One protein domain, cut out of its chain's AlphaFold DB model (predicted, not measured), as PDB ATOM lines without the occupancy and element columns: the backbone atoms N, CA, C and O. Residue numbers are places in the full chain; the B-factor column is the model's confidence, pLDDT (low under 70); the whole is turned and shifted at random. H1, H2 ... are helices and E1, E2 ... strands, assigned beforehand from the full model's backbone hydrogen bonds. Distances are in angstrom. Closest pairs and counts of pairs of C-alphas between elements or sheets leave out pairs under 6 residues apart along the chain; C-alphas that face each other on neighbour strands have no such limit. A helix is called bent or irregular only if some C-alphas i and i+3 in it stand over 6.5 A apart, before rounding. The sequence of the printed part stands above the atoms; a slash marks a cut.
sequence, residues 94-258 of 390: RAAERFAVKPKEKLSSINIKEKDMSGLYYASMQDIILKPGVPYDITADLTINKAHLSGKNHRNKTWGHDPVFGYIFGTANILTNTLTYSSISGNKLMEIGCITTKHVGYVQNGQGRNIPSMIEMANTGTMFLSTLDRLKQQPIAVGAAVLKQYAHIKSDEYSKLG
ATOM      1  N   ARG A  94     -53.548 -55.468  50.910       70.88
ATOM      2  CA  ARG A  94     -52.241 -56.116  51.133       70.88
ATOM      3  C   ARG A  94     -51.882 -57.136  50.052       70.88
ATOM      4  O   ARG A  94     -50.717 -57.294  49.709       70.88
ATOM      5  N   ALA A  95     -52.874 -57.851  49.529       72.06
ATOM      6  CA  ALA A  95     -52.672 -58.798  48.441       72.06
ATOM      7  C   ALA A  95     -52.542 -58.070  47.095       72.06
ATOM      8  O   ALA A  95     -51.728 -58.476  46.267       72.06
ATOM      9  N   ALA A  96     -53.267 -56.962  46.907       74.00
ATOM     10  CA  ALA A  96     -53.208 -56.151  45.694       74.00
ATOM     11  C   ALA A  96     -51.819 -55.521  45.476       74.00
ATOM     12  O   ALA A  96     -51.356 -55.383  44.344       74.00
ATOM     13  N   GLU A  97     -51.094 -55.223  46.556       75.44
ATOM     14  CA  GLU A  97     -49.713 -54.739  46.481       75.44
ATOM     15  C   GLU A  97     -48.751 -55.701  45.768       75.44
ATOM     16  O   GLU A  97     -47.752 -55.246  45.206       75.44
ATOM     17  N   ARG A  98     -49.055 -57.007  45.711       76.56
ATOM     18  CA  ARG A  98     -48.231 -57.989  44.983       76.56
ATOM     19  C   ARG A  98     -48.149 -57.688  43.485       76.56
ATOM     20  O   ARG A  98     -47.116 -57.937  42.868       76.56
ATOM     21  N   PHE A  99     -49.193 -57.088  42.910       73.94
ATOM     22  CA  PHE A  99     -49.211 -56.675  41.502       73.94
ATOM     23  C   PHE A  99     -48.302 -55.468  41.217       73.94
ATOM     24  O   PHE A  99     -47.983 -55.193  40.060       73.94
ATOM     25  N   ALA A 100     -47.838 -54.784  42.266       78.06
ATOM     26  CA  ALA A 100     -46.952 -53.627  42.200       78.06
ATOM     27  C   ALA A 100     -45.497 -53.941  42.614       78.06
ATOM     28  O   ALA A 100     -44.678 -53.029  42.680       78.06
ATOM     29  N   VAL A 101     -45.139 -55.207  42.873       77.44
ATOM     30  CA  VAL A 101     -43.804 -55.589  43.382       77.44
ATOM     31  C   VAL A 101     -42.688 -55.251  42.395       77.44
ATOM     32  O   VAL A 101     -41.795 -54.484  42.732       77.44
ATOM     33  N   LYS A 102     -42.774 -55.729  41.148       75.50
ATOM     34  CA  LYS A 102     -41.751 -55.476  40.115       75.50
ATOM     35  C   LYS A 102     -41.438 -53.983  39.905       75.50
ATOM     36  O   LYS A 102     -40.262 -53.623  39.862       75.50
ATOM     37  N   PRO A 103     -42.435 -53.085  39.758       73.81
ATOM     38  CA  PRO A 103     -42.133 -51.663  39.637       73.81
ATOM     39  C   PRO A 103     -41.586 -51.055  40.940       73.81
ATOM     40  O   PRO A 103     -40.707 -50.201  40.850       73.81
ATOM     41  N   LYS A 104     -42.016 -51.513  42.128       75.56
ATOM     42  CA  LYS A 104     -41.434 -51.084  43.415       75.56
ATOM     43  C   LYS A 104     -39.962 -51.508  43.554       75.56
ATOM     44  O   LYS A 104     -39.143 -50.685  43.944       75.56
ATOM     45  N   GLU A 105     -39.605 -52.729  43.157       78.31
ATOM     46  CA  GLU A 105     -38.213 -53.218  43.137       78.31
ATOM     47  C   GLU A 105     -37.329 -52.372  42.211       78.31
ATOM     48  O   GLU A 105     -36.221 -51.967  42.576       78.31
ATOM     49  N   LYS A 106     -37.843 -52.039  41.019       76.75
ATOM     50  CA  LYS A 106     -37.156 -51.162  40.062       76.75
ATOM     51  C   LYS A 106     -36.989 -49.733  40.588       76.75
ATOM     52  O   LYS A 106     -36.022 -49.071  40.237       76.75
ATOM     53  N   LEU A 107     -37.919 -49.257  41.413       76.81
ATOM     54  CA  LEU A 107     -37.830 -47.952  42.063       76.81
ATOM     55  C   LEU A 107     -36.768 -47.957  43.176       76.81
ATOM     56  O   LEU A 107     -35.966 -47.032  43.260       76.81
ATOM     57  N   SER A 108     -36.716 -49.023  43.984       75.12
ATOM     58  CA  SER A 108     -35.758 -49.162  45.091       75.12
ATOM     59  C   SER A 108     -34.301 -49.360  44.662       75.12
ATOM     60  O   SER A 108     -33.403 -49.149  45.469       75.12
ATOM     61  N   SER A 109     -34.044 -49.756  43.412       77.19
ATOM     62  CA  SER A 109     -32.681 -49.943  42.893       77.19
ATOM     63  C   SER A 109     -32.022 -48.650  42.399       77.19
ATOM     64  O   SER A 109     -30.850 -48.660  42.014       77.19
ATOM     65  N   ILE A 110     -32.745 -47.525  42.407       78.12
ATOM     66  CA  ILE A 110     -32.207 -46.231  41.987       78.12
ATOM     67  C   ILE A 110     -31.327 -45.650  43.100       78.12
ATOM     68  O   ILE A 110     -31.757 -45.502  44.242       78.12
ATOM     69  N   ASN A 111     -30.088 -45.290  42.760       73.31
ATOM     70  CA  ASN A 111     -29.121 -44.766  43.722       73.31
ATOM     71  C   ASN A 111     -29.480 -43.330  44.156       73.31
ATOM     72  O   ASN A 111     -29.566 -42.428  43.319       73.31
ATOM     73  N   ILE A 112     -29.667 -43.114  45.460       72.25
ATOM     74  CA  ILE A 112     -30.066 -41.824  46.036       72.25
ATOM     75  C   ILE A 112     -28.797 -41.039  46.385       72.25
ATOM     76  O   ILE A 112     -28.086 -41.383  47.325       72.25
ATOM     77  N   LYS A 113     -28.496 -39.985  45.617       62.25
ATOM     78  CA  LYS A 113     -27.338 -39.100  45.862       62.25
ATOM     79  C   LYS A 113     -27.712 -37.721  46.420       62.25
ATOM     80  O   LYS A 113     -26.823 -36.927  46.711       62.25
ATOM     81  N   GLU A 114     -29.002 -37.410  46.532       65.38
ATOM     82  CA  GLU A 114     -29.483 -36.087  46.946       65.38
ATOM     83  C   GLU A 114     -29.701 -35.982  48.458       65.38
ATOM     84  O   GLU A 114     -30.019 -36.968  49.120       65.38
ATOM     85  N   LYS A 115     -29.560 -34.761  48.994       63.09
ATOM     86  CA  LYS A 115     -29.959 -34.437  50.369       63.09
ATOM     87  C   LYS A 115     -31.482 -34.435  50.486       63.09
ATOM     88  O   LYS A 115     -32.173 -33.949  49.591       63.09
ATOM     89  N   ASP A 116     -31.985 -34.911  51.619       69.00
ATOM     90  CA  ASP A 116     -33.416 -34.958  51.898       69.00
ATOM     91  C   ASP A 116     -33.963 -33.579  52.280       69.00
ATOM     92  O   ASP A 116     -34.009 -33.209  53.451       69.00
ATOM     93  N   MET A 117     -34.325 -32.779  51.276       74.31
ATOM     94  CA  MET A 117     -35.072 -31.539  51.480       74.31
ATOM     95  C   MET A 117     -36.264 -31.494  50.534       74.31
ATOM     96  O   MET A 117     -36.135 -31.173  49.353       74.31
ATOM     97  N   SER A 118     -37.429 -31.817  51.077       82.12
ATOM     98  CA  SER A 118     -38.716 -31.620  50.423       82.12
ATOM     99  C   SER A 118     -39.359 -30.316  50.865       82.12
ATOM    100  O   SER A 118     -39.176 -29.869  51.996       82.12
ATOM    101  N   GLY A 119     -40.141 -29.715  49.976       85.31
ATOM    102  CA  GLY A 119     -40.806 -28.446  50.231       85.31
ATOM    103  C   GLY A 119     -42.048 -28.260  49.373       85.31
ATOM    104  O   GLY A 119     -42.535 -29.185  48.719       85.31
ATOM    105  N   LEU A 120     -42.568 -27.037  49.378       89.94
ATOM    106  CA  LEU A 120     -43.689 -26.665  48.524       89.94
ATOM    107  C   LEU A 120     -43.271 -26.787  47.056       89.94
ATOM    108  O   LEU A 120     -42.212 -26.308  46.660       89.94
ATOM    109  N   TYR A 121     -44.106 -27.452  46.260       94.38
ATOM    110  CA  TYR A 121     -43.857 -27.749  44.847       94.38
ATOM    111  C   TYR A 121     -42.629 -28.623  44.556       94.38
ATOM    112  O   TYR A 121     -42.220 -28.729  43.400       94.38
ATOM    113  N   TYR A 122     -42.066 -29.296  45.562       94.19
ATOM    114  CA  TYR A 122     -40.862 -30.101  45.385       94.19
ATOM    115  C   TYR A 122     -40.826 -31.320  46.309       94.19
ATOM    116  O   TYR A 122     -40.813 -31.192  47.535       94.19
ATOM    117  N   ALA A 123     -40.728 -32.507  45.714       92.69
ATOM    118  CA  ALA A 123     -40.402 -33.747  46.405       92.69
ATOM    119  C   ALA A 123     -38.956 -34.172  46.121       92.69
ATOM    120  O   ALA A 123     -38.524 -34.244  44.964       92.69
ATOM    121  N   SER A 124     -38.219 -34.482  47.190       91.12
ATOM    122  CA  SER A 124     -36.887 -35.074  47.106       91.12
ATOM    123  C   SER A 124     -36.953 -36.454  46.440       91.12
ATOM    124  O   SER A 124     -37.958 -37.167  46.516       91.12
ATOM    125  N   MET A 125     -35.862 -36.874  45.795       88.31
ATOM    126  CA  MET A 125     -35.776 -38.220  45.218       88.31
ATOM    127  C   MET A 125     -35.998 -39.314  46.277       88.31
ATOM    128  O   MET A 125     -36.610 -40.349  46.006       88.31
ATOM    129  N   GLN A 126     -35.548 -39.051  47.505       86.00
ATOM    130  CA  GLN A 126     -35.746 -39.926  48.652       86.00
ATOM    131  C   GLN A 126     -37.230 -40.076  49.004       86.00
ATOM    132  O   GLN A 126     -37.704 -41.196  49.185       86.00
ATOM    133  N   ASP A 127     -37.986 -38.980  49.009       87.69
ATOM    134  CA  ASP A 127     -39.428 -38.994  49.248       87.69
ATOM    135  C   ASP A 127     -40.206 -39.741  48.166       87.69
ATOM    136  O   ASP A 127     -41.135 -40.501  48.462       87.69
ATOM    137  N   ILE A 128     -39.816 -39.557  46.905       89.94
ATOM    138  CA  ILE A 128     -40.438 -40.257  45.783       89.94
ATOM    139  C   ILE A 128     -40.232 -41.768  45.943       89.94
ATOM    140  O   ILE A 128     -41.194 -42.522  45.831       89.94
ATOM    141  N   ILE A 129     -39.026 -42.227  46.268       86.12
ATOM    142  CA  ILE A 129     -38.715 -43.662  46.315       86.12
ATOM    143  C   ILE A 129     -39.192 -44.325  47.614       86.12
ATOM    144  O   ILE A 129     -39.813 -45.386  47.563       86.12
ATOM    145  N   LEU A 130     -38.902 -43.727  48.774       82.12
ATOM    146  CA  LEU A 130     -39.017 -44.406  50.070       82.12
ATOM    147  C   LEU A 130     -40.381 -44.243  50.742       82.12
ATOM    148  O   LEU A 130     -40.765 -45.104  51.536       82.12
ATOM    149  N   LYS A 131     -41.135 -43.169  50.462       85.12
ATOM    150  CA  LYS A 131     -42.451 -42.997  51.098       85.12
ATOM    151  C   LYS A 131     -43.421 -44.073  50.592       85.12
ATOM    152  O   LYS A 131     -43.610 -44.170  49.378       85.12
ATOM    153  N   PRO A 132     -44.085 -44.833  51.485       74.81
ATOM    154  CA  PRO A 132     -44.882 -46.004  51.108       74.81
ATOM    155  C   PRO A 132     -46.157 -45.673  50.316       74.81
ATOM    156  O   PRO A 132     -46.674 -46.543  49.621       74.81
ATOM    157  N   GLY A 133     -46.646 -44.431  50.396       85.38
ATOM    158  CA  GLY A 133     -47.837 -43.954  49.687       85.38
ATOM    159  C   GLY A 133     -47.553 -42.797  48.732       85.38
ATOM    160  O   GLY A 133     -46.409 -42.366  48.548       85.38
ATOM    161  N   VAL A 134     -48.625 -42.287  48.137       93.31
ATOM    162  CA  VAL A 134     -48.622 -41.131  47.232       93.31
ATOM    163  C   VAL A 134     -49.353 -39.946  47.874       93.31
ATOM    164  O   VAL A 134     -50.235 -40.152  48.706       93.31
ATOM    165  N   PRO A 135     -49.018 -38.691  47.524       93.06
ATOM    166  CA  PRO A 135     -49.581 -37.516  48.200       93.06
ATOM    167  C   PRO A 135     -51.113 -37.410  48.138       93.06
ATOM    168  O   PRO A 135     -51.740 -36.886  49.055       93.06
ATOM    169  N   TYR A 136     -51.731 -37.921  47.073       92.44
ATOM    170  CA  TYR A 136     -53.178 -37.855  46.864       92.44
ATOM    171  C   TYR A 136     -53.983 -38.967  47.569       92.44
ATOM    172  O   TYR A 136     -55.209 -38.906  47.548       92.44
ATOM    173  N   ASP A 137     -53.331 -39.903  48.276       92.19
ATOM    174  CA  ASP A 137     -54.001 -40.845  49.200       92.19
ATOM    175  C   ASP A 137     -54.445 -40.175  50.512       92.19
ATOM    176  O   ASP A 137     -55.187 -40.746  51.319       92.19
ATOM    177  N   ILE A 138     -53.951 -38.965  50.783       90.38
ATOM    178  CA  ILE A 138     -54.164 -38.285  52.056       90.38
ATOM    179  C   ILE A 138     -55.612 -37.829  52.177       90.38
ATOM    180  O   ILE A 138     -56.171 -37.163  51.307       90.38
ATOM    181  N   THR A 139     -56.209 -38.146  53.324       88.81
ATOM    182  CA  THR A 139     -57.596 -37.791  53.650       88.81
ATOM    183  C   THR A 139     -57.697 -36.748  54.761       88.81
ATOM    184  O   THR A 139     -58.709 -36.057  54.857       88.81
ATOM    185  N   ALA A 140     -56.649 -36.596  55.578       83.81
ATOM    186  CA  ALA A 140     -56.596 -35.608  56.647       83.81
ATOM    187  C   ALA A 140     -56.431 -34.192  56.077       83.81
ATOM    188  O   ALA A 140     -55.482 -33.916  55.341       83.81
ATOM    189  N   ASP A 141     -57.349 -33.294  56.436       81.75
ATOM    190  CA  ASP A 141     -57.354 -31.901  55.988       81.75
ATOM    191  C   ASP A 141     -57.409 -30.948  57.182       81.75
ATOM    192  O   ASP A 141     -58.382 -30.954  57.945       81.75
ATOM    193  N   LEU A 142     -56.364 -30.137  57.329       71.50
ATOM    194  CA  LEU A 142     -56.231 -29.150  58.401       71.50
ATOM    195  C   LEU A 142     -56.551 -27.728  57.929       71.50
ATOM    196  O   LEU A 142     -56.489 -26.786  58.713       71.50
ATOM    197  N   THR A 143     -56.913 -27.565  56.657       70.25
ATOM    198  CA  THR A 143     -57.294 -26.267  56.103       70.25
ATOM    199  C   THR A 143     -58.729 -25.891  56.479       70.25
ATOM    200  O   THR A 143     -59.576 -26.742  56.763       70.25
ATOM    201  N   ILE A 144     -59.018 -24.587  56.419       59.91
ATOM    202  CA  ILE A 144     -60.365 -24.034  56.623       59.91
ATOM    203  C   ILE A 144     -61.321 -24.538  55.524       59.91
ATOM    204  O   ILE A 144     -62.434 -24.975  55.813       59.91
ATOM    205  N   ASN A 145     -60.858 -24.566  54.268       69.75
ATOM    206  CA  ASN A 145     -61.624 -25.035  53.110       69.75
ATOM    207  C   ASN A 145     -61.420 -26.535  52.881       69.75
ATOM    208  O   ASN A 145     -60.709 -26.932  51.956       69.75
ATOM    209  N   LYS A 146     -62.007 -27.378  53.732       78.88
ATOM    210  CA  LYS A 146     -61.789 -28.832  53.694       78.88
ATOM    211  C   LYS A 146     -62.135 -29.451  52.331       78.88
ATOM    212  O   LYS A 146     -63.157 -29.160  51.725       78.88
ATOM    213  N   ALA A 147     -61.305 -30.383  51.871       76.38
ATOM    214  CA  ALA A 147     -61.506 -31.157  50.646       76.38
ATOM    215  C   ALA A 147     -62.563 -32.272  50.813       76.38
ATOM    216  O   ALA A 147     -63.005 -32.880  49.834       76.38
ATOM    217  N   HIS A 148     -62.984 -32.543  52.057       83.19
ATOM    218  CA  HIS A 148     -63.963 -33.579  52.409       83.19
ATOM    219  C   HIS A 148     -63.621 -34.945  51.780       83.19
ATOM    220  O   HIS A 148     -64.476 -35.617  51.177       83.19
ATOM    221  N   LEU A 149     -62.343 -35.318  51.891       86.75
ATOM    222  CA  LEU A 149     -61.810 -36.617  51.495       86.75
ATOM    223  C   LEU A 149     -61.918 -37.603  52.661       86.75
ATOM    224  O   LEU A 149     -61.809 -37.250  53.829       86.75
ATOM    225  N   SER A 150     -62.155 -38.861  52.326       86.19
ATOM    226  CA  SER A 150     -62.304 -39.973  53.255       86.19
ATOM    227  C   SER A 150     -61.793 -41.248  52.592       86.19
ATOM    228  O   SER A 150     -61.711 -41.335  51.361       86.19
ATOM    229  N   GLY A 151     -61.532 -42.284  53.391       82.38
ATOM    230  CA  GLY A 151     -61.087 -43.582  52.874       82.38
ATOM    231  C   GLY A 151     -62.020 -44.194  51.817       82.38
ATOM    232  O   GLY A 151     -61.562 -44.985  51.005       82.38
ATOM    233  N   LYS A 152     -63.298 -43.791  51.772       83.44
ATOM    234  CA  LYS A 152     -64.293 -44.322  50.826       83.44
ATOM    235  C   LYS A 152     -64.477 -43.504  49.544       83.44
ATOM    236  O   LYS A 152     -65.022 -44.039  48.594       83.44
ATOM    237  N   ASN A 153     -64.086 -42.225  49.511       88.62
ATOM    238  CA  ASN A 153     -64.384 -41.334  48.375       88.62
ATOM    239  C   ASN A 153     -63.153 -40.656  47.752       88.62
ATOM    240  O   ASN A 153     -63.289 -40.036  46.699       88.62
ATOM    241  N   HIS A 154     -61.970 -40.738  48.375       92.12
ATOM    242  CA  HIS A 154     -60.779 -40.032  47.889       92.12
ATOM    243  C   HIS A 154     -60.400 -40.450  46.462       92.12
ATOM    244  O   HIS A 154     -60.060 -39.588  45.653       92.12
ATOM    245  N   ARG A 155     -60.574 -41.733  46.115       92.88
ATOM    246  CA  ARG A 155     -60.301 -42.264  44.769       92.88
ATOM    247  C   ARG A 155     -61.163 -41.662  43.677       92.88
ATOM    248  O   ARG A 155     -60.670 -41.419  42.587       92.88
ATOM    249  N   ASN A 156     -62.427 -41.386  43.978       93.31
ATOM    250  CA  ASN A 156     -63.370 -40.791  43.030       93.31
ATOM    251  C   ASN A 156     -63.240 -39.265  42.944       93.31
ATOM    252  O   ASN A 156     -63.770 -38.656  42.020       93.31
ATOM    253  N   LYS A 157     -62.580 -38.631  43.922       94.12
ATOM    254  CA  LYS A 157     -62.408 -37.173  43.984       94.12
ATOM    255  C   LYS A 157     -61.044 -36.700  43.503       94.12
ATOM    256  O   LYS A 157     -60.954 -35.600  42.971       94.12
ATOM    257  N   THR A 158     -59.985 -37.466  43.729       95.88
ATOM    258  CA  THR A 158     -58.617 -37.033  43.415       95.88
ATOM    259  C   THR A 158     -58.207 -37.489  42.022       95.88
ATOM    260  O   THR A 158     -58.503 -38.603  41.603       95.88
ATOM    261  N   TRP A 159     -57.527 -36.619  41.282       96.81
ATOM    262  CA  TRP A 159     -57.123 -36.882  39.898       96.81
ATOM    263  C   TRP A 159     -55.958 -37.872  39.790       96.81
ATOM    264  O   TRP A 159     -55.757 -38.465  38.737       96.81
ATOM    265  N   GLY A 160     -55.217 -38.090  40.881       95.88
ATOM    266  CA  GLY A 160     -54.123 -39.058  40.932       95.88
ATOM    267  C   GLY A 160     -54.563 -40.521  40.805       95.88
ATOM    268  O   GLY A 160     -53.782 -41.327  40.305       95.88
ATOM    269  N   HIS A 161     -55.802 -40.867  41.179       96.19
ATOM    270  CA  HIS A 161     -56.350 -42.218  40.973       96.19
ATOM    271  C   HIS A 161     -57.036 -42.398  39.615       96.19
ATOM    272  O   HIS A 161     -57.524 -43.487  39.322       96.19
ATOM    273  N   ASP A 162     -57.097 -41.370  38.766       96.31
ATOM    274  CA  ASP A 162     -57.622 -41.558  37.418       96.31
ATOM    275  C   ASP A 162     -56.680 -42.490  36.621       96.31
ATOM    276  O   ASP A 162     -55.479 -42.213  36.534       96.31
ATOM    277  N   PRO A 163     -57.169 -43.587  36.015       94.06
ATOM    278  CA  PRO A 163     -56.311 -44.547  35.316       94.06
ATOM    279  C   PRO A 163     -55.550 -43.982  34.107       94.06
ATOM    280  O   PRO A 163     -54.585 -44.602  33.658       94.06
ATOM    281  N   VAL A 164     -55.988 -42.843  33.561       94.50
ATOM    282  CA  VAL A 164     -55.388 -42.180  32.395       94.50
ATOM    283  C   VAL A 164     -54.803 -40.834  32.809       94.50
ATOM    284  O   VAL A 164     -53.594 -40.623  32.714       94.50
ATOM    285  N   PHE A 165     -55.637 -39.935  33.330       96.31
ATOM    286  CA  PHE A 165     -55.215 -38.597  33.737       96.31
ATOM    287  C   PHE A 165     -54.340 -38.611  34.997       96.31
ATOM    288  O   PHE A 165     -53.581 -37.665  35.210       96.31
ATOM    289  N   GLY A 166     -54.341 -39.695  35.778       96.69
ATOM    290  CA  GLY A 166     -53.441 -39.875  36.915       96.69
ATOM    291  C   GLY A 166     -51.971 -39.960  36.508       96.69
ATOM    292  O   GLY A 166     -51.110 -39.536  37.271       96.69
ATOM    293  N   TYR A 167     -51.641 -40.376  35.280       96.81
ATOM    294  CA  TYR A 167     -50.254 -40.279  34.797       96.81
ATOM    295  C   TYR A 167     -49.783 -38.835  34.607       96.81
ATOM    296  O   TYR A 167     -48.581 -38.583  34.662       96.81
ATOM    297  N   ILE A 168     -50.707 -37.889  34.428       96.94
ATOM    298  CA  ILE A 168     -50.406 -36.460  34.332       96.94
ATOM    299  C   ILE A 168     -50.483 -35.834  35.727       96.94
ATOM    300  O   ILE A 168     -49.480 -35.353  36.251       96.94
ATOM    301  N   PHE A 169     -51.659 -35.882  36.357       97.88
ATOM    302  CA  PHE A 169     -51.901 -35.251  37.654       97.88
ATOM    303  C   PHE A 169     -51.188 -35.967  38.798       97.88
ATOM    304  O   PHE A 169     -50.532 -35.311  39.596       97.88
ATOM    305  N   GLY A 170     -51.267 -37.294  38.870       97.31
ATOM    306  CA  GLY A 170     -50.639 -38.091  39.925       97.31
ATOM    307  C   GLY A 170     -49.110 -38.024  39.887       97.31
ATOM    308  O   GLY A 170     -48.485 -37.784  40.919       97.31
ATOM    309  N   THR A 171     -48.499 -38.086  38.699       97.56
ATOM    310  CA  THR A 171     -47.049 -37.856  38.543       97.56
ATOM    311  C   THR A 171     -46.649 -36.449  38.996       97.56
ATOM    312  O   THR A 171     -45.695 -36.305  39.763       97.56
ATOM    313  N   ALA A 172     -47.387 -35.413  38.580       98.12
ATOM    314  CA  ALA A 172     -47.139 -34.043  39.029       98.12
ATOM    315  C   ALA A 172     -47.311 -33.909  40.550       98.12
ATOM    316  O   ALA A 172     -46.474 -33.306  41.217       98.12
ATOM    317  N   ASN A 173     -48.340 -34.535  41.123       97.94
ATOM    318  CA  ASN A 173     -48.605 -34.564  42.559       97.94
ATOM    319  C   ASN A 173     -47.448 -35.192  43.348       97.94
ATOM    320  O   ASN A 173     -46.986 -34.599  44.323       97.94
ATOM    321  N   ILE A 174     -46.924 -36.332  42.884       97.06
ATOM    322  CA  ILE A 174     -45.760 -37.009  43.474       97.06
ATOM    323  C   ILE A 174     -44.516 -36.115  43.423       97.06
ATOM    324  O   ILE A 174     -43.821 -36.003  44.427       97.06
ATOM    325  N   LEU A 175     -44.240 -35.458  42.291       96.81
ATOM    326  CA  LEU A 175     -43.047 -34.614  42.119       96.81
ATOM    327  C   LEU A 175     -43.086 -33.318  42.928       96.81
ATOM    328  O   LEU A 175     -42.035 -32.747  43.213       96.81
ATOM    329  N   THR A 176     -44.280 -32.838  43.266       96.12
ATOM    330  CA  THR A 176     -44.479 -31.501  43.841       96.12
ATOM    331  C   THR A 176     -44.976 -31.511  45.287       96.12
ATOM    332  O   THR A 176     -45.235 -30.442  45.839       96.12
ATOM    333  N   ASN A 177     -45.125 -32.690  45.909       94.69
ATOM    334  CA  ASN A 177     -45.776 -32.849  47.216       94.69
ATOM    335  C   ASN A 177     -47.126 -32.110  47.275       94.69
ATOM    336  O   ASN A 177     -47.422 -31.340  48.192       94.69
ATOM    337  N   THR A 178     -47.952 -32.325  46.254       96.38
ATOM    338  CA  THR A 178     -49.310 -31.779  46.173       96.38
ATOM    339  C   THR A 178     -50.318 -32.899  45.984       96.38
ATOM    340  O   THR A 178     -49.955 -33.990  45.566       96.38
ATOM    341  N   LEU A 179     -51.596 -32.636  46.236       96.12
ATOM    342  CA  LEU A 179     -52.689 -33.457  45.722       96.12
ATOM    343  C   LEU A 179     -53.651 -32.596  44.913       96.12
ATOM    344  O   LEU A 179     -53.890 -31.439  45.255       96.12
ATOM    345  N   THR A 180     -54.227 -33.164  43.857       97.19
ATOM    346  CA  THR A 180     -55.250 -32.496  43.044       97.19
ATOM    347  C   THR A 180     -56.569 -33.249  43.119       97.19
ATOM    348  O   THR A 180     -56.612 -34.463  42.922       97.19
ATOM    349  N   TYR A 181     -57.656 -32.535  43.406       95.62
ATOM    350  CA  TYR A 181     -58.994 -33.092  43.577       95.62
ATOM    351  C   TYR A 181     -60.074 -32.208  42.955       95.62
ATOM    352  O   TYR A 181     -59.886 -31.011  42.763       95.62
ATOM    353  N   SER A 182     -61.217 -32.808  42.649       94.56
ATOM    354  CA  SER A 182     -62.413 -32.102  42.199       94.56
ATOM    355  C   SER A 182     -63.225 -31.643  43.405       94.56
ATOM    356  O   SER A 182     -63.798 -32.455  44.140       94.56
ATOM    357  N   SER A 183     -63.253 -30.331  43.627       90.19
ATOM    358  CA  SER A 183     -64.093 -29.692  44.635       90.19
ATOM    359  C   SER A 183     -65.508 -29.510  44.088       90.19
ATOM    360  O   SER A 183     -65.687 -28.971  43.000       90.19
ATOM    361  N   ILE A 184     -66.505 -29.971  44.836       88.50
ATOM    362  CA  ILE A 184     -67.931 -29.810  44.531       88.50
ATOM    363  C   ILE A 184     -68.578 -29.008  45.661       88.50
ATOM    364  O   ILE A 184     -68.154 -29.122  46.813       88.50
ATOM    365  N   SER A 185     -69.568 -28.186  45.324       80.06
ATOM    366  CA  SER A 185     -70.261 -27.306  46.276       80.06
ATOM    367  C   SER A 185     -71.534 -27.942  46.833       80.06
ATOM    368  O   SER A 185     -72.002 -27.548  47.899       80.06
ATOM    369  N   GLY A 186     -72.095 -28.926  46.130       79.69
ATOM    370  CA  GLY A 186     -73.318 -29.614  46.507       79.69
ATOM    371  C   GLY A 186     -73.224 -31.136  46.425       79.69
ATOM    372  O   GLY A 186     -72.156 -31.749  46.372       79.69
ATOM    373  N   ASN A 187     -74.409 -31.748  46.447       81.88
ATOM    374  CA  ASN A 187     -74.597 -33.198  46.464       81.88
ATOM    375  C   ASN A 187     -75.313 -33.700  45.198       81.88
ATOM    376  O   ASN A 187     -75.876 -34.796  45.198       81.88
ATOM    377  N   LYS A 188     -75.362 -32.900  44.121       87.88
ATOM    378  CA  LYS A 188     -76.068 -33.305  42.897       87.88
ATOM    379  C   LYS A 188     -75.280 -34.417  42.204       87.88
ATOM    380  O   LYS A 188     -74.055 -34.355  42.115       87.88
ATOM    381  N   LEU A 189     -75.981 -35.431  41.686       83.38
ATOM    382  CA  LEU A 189     -75.337 -36.580  41.040       83.38
ATOM    383  C   LEU A 189     -74.429 -36.133  39.881       83.38
ATOM    384  O   LEU A 189     -73.252 -36.469  39.868       83.38
ATOM    385  N   MET A 190     -74.949 -35.309  38.965       83.81
ATOM    386  CA  MET A 190     -74.206 -34.793  37.803       83.81
ATOM    387  C   MET A 190     -73.478 -33.462  38.060       83.81
ATOM    388  O   MET A 190     -73.425 -32.606  37.179       83.81
ATOM    389  N   GLU A 191     -72.975 -33.234  39.271       89.75
ATOM    390  CA  GLU A 191     -72.209 -32.021  39.572       89.75
ATOM    391  C   GLU A 191     -70.775 -32.124  39.047       89.75
ATOM    392  O   GLU A 191     -70.040 -33.050  39.398       89.75
ATOM    393  N   ILE A 192     -70.388 -31.163  38.209       91.56
ATOM    394  CA  ILE A 192     -69.021 -31.007  37.709       91.56
ATOM    395  C   ILE A 192     -68.220 -30.255  38.771       91.56
ATOM    396  O   ILE A 192     -68.591 -29.152  39.168       91.56
ATOM    397  N   GLY A 193     -67.133 -30.861  39.233       88.69
ATOM    398  CA  GLY A 193     -66.245 -30.275  40.220       88.69
ATOM    399  C   GLY A 193     -65.193 -29.352  39.614       88.69
ATOM    400  O   GLY A 193     -64.764 -29.508  38.471       88.69
ATOM    401  N   CYS A 194     -64.731 -28.410  40.426       91.56
ATOM    402  CA  CYS A 194     -63.614 -27.530  40.116       91.56
ATOM    403  C   CYS A 194     -62.292 -28.203  40.497       91.56
ATOM    404  O   CYS A 194     -62.112 -28.639  41.639       91.56
ATOM    405  N   ILE A 195     -61.342 -28.254  39.562       94.69
ATOM    406  CA  ILE A 195     -60.001 -28.787  39.822       94.69
ATOM    407  C   ILE A 195     -59.302 -27.888  40.841       94.69
ATOM    408  O   ILE A 195     -59.111 -26.696  40.613       94.69
ATOM    409  N   THR A 196     -58.940 -28.473  41.976       94.38
ATOM    410  CA  THR A 196     -58.332 -27.789  43.114       94.38
ATOM    411  C   THR A 196     -57.088 -28.546  43.554       94.38
ATOM    412  O   THR A 196     -57.116 -29.772  43.662       94.38
ATOM    413  N   THR A 197     -56.001 -27.834  43.846       96.12
ATOM    414  CA  THR A 197     -54.744 -28.436  44.312       96.12
ATOM    415  C   THR A 197     -54.405 -27.936  45.715       96.12
ATOM    416  O   THR A 197     -54.647 -26.777  46.053       96.12
ATOM    417  N   LYS A 198     -53.842 -28.812  46.548       95.06
ATOM    418  CA  LYS A 198     -53.321 -28.469  47.878       95.06
ATOM    419  C   LYS A 198     -51.928 -29.026  48.087       95.06
ATOM    420  O   LYS A 198     -51.597 -30.079  47.543       95.06
ATOM    421  N   HIS A 199     -51.143 -28.344  48.910       94.56
ATOM    422  CA  HIS A 199     -49.873 -28.862  49.397       94.56
ATOM    423  C   HIS A 199     -50.081 -29.933  50.465       94.56
ATOM    424  O   HIS A 199     -51.012 -29.874  51.276       94.56
ATOM    425  N   VAL A 200     -49.176 -30.904  50.451       91.75
ATOM    426  CA  VAL A 200     -49.102 -32.007  51.398       91.75
ATOM    427  C   VAL A 200     -47.886 -31.813  52.291       91.75
ATOM    428  O   VAL A 200     -46.766 -31.680  51.805       91.75
ATOM    429  N   GLY A 201     -48.109 -31.851  53.601       87.81
ATOM    430  CA  GLY A 201     -47.059 -31.780  54.612       87.81
ATOM    431  C   GLY A 201     -47.304 -32.764  55.750       87.81
ATOM    432  O   GLY A 201     -48.265 -33.530  55.731       87.81
ATOM    433  N   TYR A 202     -46.434 -32.740  56.755       85.94
ATOM    434  CA  TYR A 202     -46.603 -33.515  57.982       85.94
ATOM    435  C   TYR A 202     -46.955 -32.575  59.123       85.94
ATOM    436  O   TYR A 202     -46.262 -31.587  59.343       85.94
ATOM    437  N   VAL A 203     -48.015 -32.903  59.854       83.31
ATOM    438  CA  VAL A 203     -48.441 -32.132  61.023       83.31
ATOM    439  C   VAL A 203     -48.553 -33.054  62.221       83.31
ATOM    440  O   VAL A 203     -48.964 -34.207  62.094       83.31
ATOM    441  N   GLN A 204     -48.165 -32.560  63.389       81.62
ATOM    442  CA  GLN A 204     -48.224 -33.326  64.620       81.62
ATOM    443  C   GLN A 204     -49.679 -33.446  65.095       81.62
ATOM    444  O   GLN A 204     -50.375 -32.449  65.272       81.62
ATOM    445  N   ASN A 205     -50.160 -34.674  65.278       78.31
ATOM    446  CA  ASN A 205     -51.478 -34.922  65.850       78.31
ATOM    447  C   ASN A 205     -51.468 -34.718  67.380       78.31
ATOM    448  O   ASN A 205     -50.412 -34.595  67.999       78.31
ATOM    449  N   GLY A 206     -52.643 -34.772  68.016       72.00
ATOM    450  CA  GLY A 206     -52.785 -34.630  69.477       72.00
ATOM    451  C   GLY A 206     -52.082 -35.704  70.328       72.00
ATOM    452  O   GLY A 206     -52.116 -35.626  71.548       72.00
ATOM    453  N   GLN A 207     -51.449 -36.704  69.704       77.12
ATOM    454  CA  GLN A 207     -50.646 -37.752  70.348       77.12
ATOM    455  C   GLN A 207     -49.141 -37.567  70.081       77.12
ATOM    456  O   GLN A 207     -48.355 -38.482  70.322       77.12
ATOM    457  N   GLY A 208     -48.732 -36.425  69.520       77.44
ATOM    458  CA  GLY A 208     -47.333 -36.134  69.220       77.44
ATOM    459  C   GLY A 208     -46.792 -36.801  67.948       77.44
ATOM    460  O   GLY A 208     -45.592 -36.718  67.692       77.44
ATOM    461  N   ARG A 209     -47.634 -37.459  67.137       79.38
ATOM    462  CA  ARG A 209     -47.219 -38.177  65.918       79.38
ATOM    463  C   ARG A 209     -47.398 -37.313  64.675       79.38
ATOM    464  O   ARG A 209     -48.479 -36.774  64.455       79.38
ATOM    465  N   ASN A 210     -46.379 -37.260  63.824       81.25
ATOM    466  CA  ASN A 210     -46.454 -36.587  62.529       81.25
ATOM    467  C   ASN A 210     -47.329 -37.385  61.555       81.25
ATOM    468  O   ASN A 210     -46.969 -38.490  61.150       81.25
ATOM    469  N   ILE A 211     -48.472 -36.814  61.176       83.06
ATOM    470  CA  ILE A 211     -49.406 -37.382  60.206       83.06
ATOM    471  C   ILE A 211     -49.373 -36.586  58.894       83.06
ATOM    472  O   ILE A 211     -49.390 -35.351  58.924       83.06
ATOM    473  N   PRO A 212     -49.341 -37.261  57.735       87.06
ATOM    474  CA  PRO A 212     -49.428 -36.581  56.453       87.06
ATOM    475  C   PRO A 212     -50.811 -35.928  56.319       87.06
ATOM    476  O   PRO A 212     -51.832 -36.581  56.535       87.06
ATOM    477  N   SER A 213     -50.841 -34.632  56.021       89.12
ATOM    478  CA  SER A 213     -52.054 -33.809  56.021       89.12
ATOM    479  C   SER A 213     -52.000 -32.746  54.927       89.12
ATOM    480  O   SER A 213     -50.925 -32.296  54.524       89.12
ATOM    481  N   MET A 214     -53.173 -32.320  54.462       91.06
ATOM    482  CA  MET A 214     -53.300 -31.160  53.579       91.06
ATOM    483  C   MET A 214     -53.096 -29.885  54.397       91.06
ATOM    484  O   MET A 214     -53.779 -29.699  55.410       91.06
ATOM    485  N   ILE A 215     -52.156 -29.039  53.969       89.25
ATOM    486  CA  ILE A 215     -51.680 -27.898  54.768       89.25
ATOM    487  C   ILE A 215     -52.137 -26.540  54.232       89.25
ATOM    488  O   ILE A 215     -52.569 -25.699  55.012       89.25
ATOM    489  N   GLU A 216     -52.109 -26.327  52.918       90.12
ATOM    490  CA  GLU A 216     -52.508 -25.057  52.305       90.12
ATOM    491  C   GLU A 216     -52.916 -25.236  50.836       90.12
ATOM    492  O   GLU A 216     -52.680 -26.284  50.225       90.12
ATOM    493  N   MET A 217     -53.566 -24.213  50.278       92.06
ATOM    494  CA  MET A 217     -53.960 -24.184  48.869       92.06
ATOM    495  C   MET A 217     -52.733 -24.041  47.973       92.06
ATOM    496  O   MET A 217     -51.853 -23.230  48.239       92.06
ATOM    497  N   ALA A 218     -52.711 -24.800  46.882       93.56
ATOM    498  CA  ALA A 218     -51.672 -24.740  45.869       93.56
ATOM    499  C   ALA A 218     -52.276 -24.322  44.524       93.56
ATOM    500  O   ALA A 218     -53.428 -24.623  44.207       93.56
ATOM    501  N   ASN A 219     -51.481 -23.649  43.702       96.56
ATOM    502  CA  ASN A 219     -51.848 -23.304  42.341       96.56
ATOM    503  C   ASN A 219     -51.543 -24.486  41.407       96.56
ATOM    504  O   ASN A 219     -50.394 -24.914  41.274       96.56
ATOM    505  N   THR A 220     -52.573 -25.003  40.734       96.62
ATOM    506  CA  THR A 220     -52.445 -26.130  39.796       96.62
ATOM    507  C   THR A 220     -51.525 -25.806  38.612       96.62
ATOM    508  O   THR A 220     -50.780 -26.670  38.159       96.62
ATOM    509  N   GLY A 221     -51.527 -24.561  38.127       97.06
ATOM    510  CA  GLY A 221     -50.618 -24.106  37.073       97.06
ATOM    511  C   GLY A 221     -49.160 -24.131  37.529       97.06
ATOM    512  O   GLY A 221     -48.321 -24.725  36.854       97.06
ATOM    513  N   THR A 222     -48.867 -23.583  38.710       97.69
ATOM    514  CA  THR A 222     -47.525 -23.625  39.313       97.69
ATOM    515  C   THR A 222     -47.053 -25.058  39.533       97.69
ATOM    516  O   THR A 222     -45.919 -25.371  39.195       97.69
ATOM    517  N   MET A 223     -47.925 -25.963  39.994       97.88
ATOM    518  CA  MET A 223     -47.611 -27.393  40.112       97.88
ATOM    519  C   MET A 223     -47.115 -27.992  38.785       97.88
ATOM    520  O   MET A 223     -46.107 -28.705  38.757       97.88
ATOM    521  N   PHE A 224     -47.791 -27.694  37.674       98.00
ATOM    522  CA  PHE A 224     -47.349 -28.162  36.362       98.00
ATOM    523  C   PHE A 224     -46.062 -27.481  35.896       98.00
ATOM    524  O   PHE A 224     -45.184 -28.170  35.382       98.00
ATOM    525  N   LEU A 225     -45.903 -26.176  36.117       97.69
ATOM    526  CA  LEU A 225     -44.664 -25.464  35.786       97.69
ATOM    527  C   LEU A 225     -43.462 -26.058  36.537       97.69
ATOM    528  O   LEU A 225     -42.470 -26.414  35.907       97.69
ATOM    529  N   SER A 226     -43.590 -26.297  37.845       96.81
ATOM    530  CA  SER A 226     -42.553 -26.955  38.650       96.81
ATOM    531  C   SER A 226     -42.263 -28.380  38.172       96.81
ATOM    532  O   SER A 226     -41.112 -28.815  38.178       96.81
ATOM    533  N   THR A 227     -43.280 -29.103  37.695       96.38
ATOM    534  CA  THR A 227     -43.106 -30.430  37.085       96.38
ATOM    535  C   THR A 227     -42.306 -30.355  35.777       96.38
ATOM    536  O   THR A 227     -41.419 -31.179  35.549       96.38
ATOM    537  N   LEU A 228     -42.572 -29.357  34.927       96.12
ATOM    538  CA  LEU A 228     -41.829 -29.134  33.680       96.12
ATOM    539  C   LEU A 228     -40.374 -28.732  33.942       96.12
ATOM    540  O   LEU A 228     -39.471 -29.213  33.255       96.12
ATOM    541  N   ASP A 229     -40.128 -27.901  34.954       95.69
ATOM    542  CA  ASP A 229     -38.768 -27.569  35.381       95.69
ATOM    543  C   ASP A 229     -38.035 -28.814  35.883       95.69
ATOM    544  O   ASP A 229     -36.874 -29.044  35.531       95.69
ATOM    545  N   ARG A 230     -38.740 -29.690  36.608       92.94
ATOM    546  CA  ARG A 230     -38.202 -30.978  37.055       92.94
ATOM    547  C   ARG A 230     -37.822 -31.890  35.900       92.94
ATOM    548  O   ARG A 230     -36.769 -32.516  35.955       92.94
ATOM    549  N   LEU A 231     -38.629 -31.934  34.843       93.56
ATOM    550  CA  LEU A 231     -38.323 -32.712  33.644       93.56
ATOM    551  C   LEU A 231     -37.025 -32.247  32.973       93.56
ATOM    552  O   LEU A 231     -36.239 -33.084  32.534       93.56
ATOM    553  N   LYS A 232     -36.780 -30.932  32.931       93.12
ATOM    554  CA  LYS A 232     -35.557 -30.358  32.348       93.12
ATOM    555  C   LYS A 232     -34.326 -30.596  33.220       93.12
ATOM    556  O   LYS A 232     -33.264 -30.920  32.702       93.12
ATOM    557  N   GLN A 233     -34.459 -30.404  34.531       91.75
ATOM    558  CA  GLN A 233     -33.322 -30.404  35.456       91.75
ATOM    559  C   GLN A 233     -32.982 -31.804  35.976       91.75
ATOM    560  O   GLN A 233     -31.815 -32.117  36.199       91.75
ATOM    561  N   GLN A 234     -33.996 -32.645  36.201       90.69
ATOM    562  CA  GLN A 234     -33.870 -33.951  36.849       90.69
ATOM    563  C   GLN A 234     -34.830 -35.000  36.252       90.69
ATOM    564  O   GLN A 234     -35.746 -35.487  36.925       90.69
ATOM    565  N   PRO A 235     -34.604 -35.428  34.998       90.62
ATOM    566  CA  PRO A 235     -35.477 -36.382  34.305       90.62
ATOM    567  C   PRO A 235     -35.577 -37.747  35.008       90.62
ATOM    568  O   PRO A 235     -36.603 -38.421  34.918       90.62
ATOM    569  N   ILE A 236     -34.545 -38.146  35.761       90.25
ATOM    570  CA  ILE A 236     -34.546 -39.392  36.543       90.25
ATOM    571  C   ILE A 236     -35.616 -39.344  37.648       90.25
ATOM    572  O   ILE A 236     -36.309 -40.339  37.860       90.25
ATOM    573  N   ALA A 237     -35.808 -38.192  38.305       91.69
ATOM    574  CA  ALA A 237     -36.847 -38.020  39.321       91.69
ATOM    575  C   ALA A 237     -38.252 -38.134  38.710       91.69
ATOM    576  O   ALA A 237     -39.129 -38.777  39.288       91.69
ATOM    577  N   VAL A 238     -38.450 -37.597  37.499       94.62
ATOM    578  CA  VAL A 238     -39.708 -37.759  36.750       94.62
ATOM    579  C   VAL A 238     -39.959 -39.227  36.411       94.62
ATOM    580  O   VAL A 238     -41.054 -39.729  36.656       94.62
ATOM    581  N   GLY A 239     -38.945 -39.947  35.923       92.81
ATOM    582  CA  GLY A 239     -39.049 -41.386  35.668       92.81
ATOM    583  C   GLY A 239     -39.421 -42.189  36.920       92.81
ATOM    584  O   GLY A 239     -40.287 -43.062  36.859       92.81
ATOM    585  N   ALA A 240     -38.827 -41.859  38.069       92.75
ATOM    586  CA  ALA A 240     -39.160 -42.468  39.356       92.75
ATOM    587  C   ALA A 240     -40.611 -42.178  39.783       92.75
ATOM    588  O   ALA A 240     -41.324 -43.094  40.193       92.75
ATOM    589  N   ALA A 241     -41.084 -40.939  39.619       95.38
ATOM    590  CA  ALA A 241     -42.467 -40.571  39.916       95.38
ATOM    591  C   ALA A 241     -43.475 -41.296  39.007       95.38
ATOM    592  O   ALA A 241     -44.474 -41.810  39.506       95.38
ATOM    593  N   VAL A 242     -43.187 -41.426  37.706       95.75
ATOM    594  CA  VAL A 242     -44.020 -42.202  36.765       95.75
ATOM    595  C   VAL A 242     -44.063 -43.682  37.155       95.75
ATOM    596  O   VAL A 242     -45.131 -44.295  37.134       95.75
ATOM    597  N   LEU A 243     -42.930 -44.274  37.551       92.81
ATOM    598  CA  LEU A 243     -42.895 -45.662  38.027       92.81
ATOM    599  C   LEU A 243     -43.690 -45.846  39.324       92.81
ATOM    600  O   LEU A 243     -44.406 -46.841  39.458       92.81
ATOM    601  N   LYS A 244     -43.613 -44.886  40.255       94.12
ATOM    602  CA  LYS A 244     -44.425 -44.887  41.479       94.12
ATOM    603  C   LYS A 244     -45.916 -44.781  41.159       94.12
ATOM    604  O   LYS A 244     -46.699 -45.567  41.688       94.12
ATOM    605  N   GLN A 245     -46.295 -43.881  40.252       95.75
ATOM    606  CA  GLN A 245     -47.668 -43.731  39.766       95.75
ATOM    607  C   GLN A 245     -48.189 -45.031  39.141       95.75
ATOM    608  O   GLN A 245     -49.281 -45.491  39.470       95.75
ATOM    609  N   TYR A 246     -47.388 -45.664  38.277       93.56
ATOM    610  CA  TYR A 246     -47.719 -46.949  37.661       93.56
ATOM    611  C   TYR A 246     -47.939 -48.042  38.714       93.56
ATOM    612  O   TYR A 246     -48.944 -48.753  38.672       93.56
ATOM    613  N   ALA A 247     -47.018 -48.163  39.676       90.25
ATOM    614  CA  ALA A 247     -47.128 -49.123  40.770       90.25
ATOM    615  C   ALA A 247     -48.416 -48.907  41.583       90.25
ATOM    616  O   ALA A 247     -49.102 -49.873  41.909       90.25
ATOM    617  N   HIS A 248     -48.758 -47.649  41.858       92.44
ATOM    618  CA  HIS A 248     -49.929 -47.281  42.642       92.44
ATOM    619  C   HIS A 248     -51.255 -47.566  41.913       92.44
ATOM    620  O   HIS A 248     -52.120 -48.250  42.463       92.44
ATOM    621  N   ILE A 249     -51.390 -47.161  40.640       92.50
ATOM    622  CA  ILE A 249     -52.559 -47.513  39.808       92.50
ATOM    623  C   ILE A 249     -52.720 -49.036  39.740       92.50
ATOM    624  O   ILE A 249     -53.831 -49.547  39.863       92.50
ATOM    625  N   LYS A 250     -51.621 -49.786  39.583       87.88
ATOM    626  CA  LYS A 250     -51.667 -51.253  39.519       87.88
ATOM    627  C   LYS A 250     -52.162 -51.898  40.806       87.88
ATOM    628  O   LYS A 250     -52.932 -52.851  40.725       87.88
ATOM    629  N   SER A 251     -51.748 -51.411  41.975       86.56
ATOM    630  CA  SER A 251     -52.286 -51.923  43.239       86.56
ATOM    631  C   SER A 251     -53.761 -51.567  43.425       86.56
ATOM    632  O   SER A 251     -54.531 -52.389  43.916       86.56
ATOM    633  N   ASP A 252     -54.185 -50.380  42.997       89.06
ATOM    634  CA  ASP A 252     -55.575 -49.961  43.155       89.06
ATOM    635  C   ASP A 252     -56.533 -50.670  42.194       89.06
ATOM    636  O   ASP A 252     -57.634 -51.038  42.614       89.06
ATOM    637  N   GLU A 253     -56.095 -50.934  40.956       87.00
ATOM    638  CA  GLU A 253     -56.846 -51.640  39.903       87.00
ATOM    639  C   GLU A 253     -57.432 -52.967  40.410       87.00
ATOM    640  O   GLU A 253     -58.547 -53.309  40.030       87.00
ATOM    641  N   TYR A 254     -56.732 -53.686  41.295       80.12
ATOM    642  CA  TYR A 254     -57.137 -55.009  41.801       80.12
ATOM    643  C   TYR A 254     -57.679 -55.008  43.234       80.12
ATOM    644  O   TYR A 254     -58.063 -56.053  43.766       80.12
ATOM    645  N   SER A 255     -57.725 -53.839  43.867       83.44
ATOM    646  CA  SER A 255     -58.286 -53.681  45.206       83.44
ATOM    647  C   SER A 255     -59.821 -53.704  45.192       83.44
ATOM    648  O   SER A 255     -60.452 -53.443  44.166       83.44
ATOM    649  N   LYS A 256     -60.433 -53.956  46.356       82.00
ATOM    650  CA  LYS A 256     -61.899 -53.967  46.531       82.00
ATOM    651  C   LYS A 256     -62.596 -52.640  46.206       82.00
ATOM    652  O   LYS A 256     -63.731 -52.670  45.755       82.00
ATOM    653  N   LEU A 257     -61.947 -51.499  46.450       82.31
ATOM    654  CA  LEU A 257     -62.519 -50.181  46.132       82.31
ATOM    655  C   LEU A 257     -62.454 -49.865  44.631       82.31
ATOM    656  O   LEU A 257     -63.156 -48.971  44.175       82.31
ATOM    657  N   GLY A 258     -61.608 -50.580  43.881       86.31
ATOM    658  CA  GLY A 258     -61.401 -50.348  42.459       86.31
ATOM    659  C   GLY A 258     -60.828 -48.966  42.145       86.31
ATOM    660  O   GLY A 258     -60.311 -48.254  43.018       86.31
TER     661      GLY A 258
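AT A GLANCE: This is residues 94 to 258 of the 390 residues of an uncharacterized protein of Anaerobutyricum hallii (UniProt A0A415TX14). A strongly twisted three-stranded sheet, E1 E2 E3, stands at one side of a helical group, with H4 near the middle of the domain, between the sheet and the long helix H6. H1 runs alongside H6 in the opposite direction, H2 packs on H6 too, and H5 makes a corner with it. The printed part has 165 residues, with six named helices and three named strands in the order H1 H2 H3 H4 E1 E2 E3 H5 H6; the sheet is antiparallel and the class is mixed, helices and strands. The whole is compact, with a radius of gyration of the C-alphas of 15.5 A and spans of 47 by 37 by 32 A.

HOW THE PARTS SIT: E1, residues 178 to 183, E2, residues 194 to 204, and E3, residues 210 to 218, form a meander, each strand the antiparallel neighbour of the one before. E1 and E2 are a hairpin, with N 181 and O 196 at 2.8 A; E2 and E3 are another, with N 201 and O 213 at 3.0 A. E2 bends by 56 degrees at residue 201. H4, residues 166 to 176, is on the sheet at a height over the sheet of 7.0 A; its closest C-alphas with E1 are those of Asn 173 and Leu 179, 5.3 A. H3, residues 154 to 157, only grazes the sheet, as does H5, residues 220 to 233, with its residues 220 to 223. H6, residues 235 to 253, is the hub. It touches H4, Thr 171 and Ala 241 having the closest C-alphas at 5.5 A, at a steep tilt of 53 degrees. H5 and H6 touch only at the corner, the closest C-alphas being those of Leu 231 and Val 238 at 6.1 A. H1, residues 94 to 108, touches H6 at a shallow tilt of 12 degrees, opposite ways, with the C-alphas of Ala 100 and Ala 247 closest at 4.7 A. H2, residues 125 to 130, touches residues 237 to 244 of H6, the closest C-alphas being those of Met 125 and Ala 237 at 6.0 A. In H2, H5 and H6 every O i to N i+4 pair is within hydrogen-bond range; H4 has 6 of 7, H1 5 of 11 with 9 of 12 O i to N i+3 pairs, and H3 is too short for an O i to N i+4 pair.

IN THESE COORDINATES: H1 begins with C-alpha 94 at (-52.241, -56.116, 51.133) and is irregular, C-alphas 99 and 102 being 7.7 A apart. From first to last C-alpha E2 measures 29.5 A, H6 26.8 A, E3 21.1 A and H5 20.1 A. H6 ends with C-alpha 253 at (-56.846, -51.640, 39.903).

THE WHOLE: The two C-alphas farthest apart, those of Lys 113 and Lys 188, are 49.2 A from each other. The printed part has no cut. The links H1 to H2 and H2 to H3 are long, with 16 and 23 residues. Mean pLDDT of the printed part is 87.3; residues 113 to 116 and 144 to 145 are under 70.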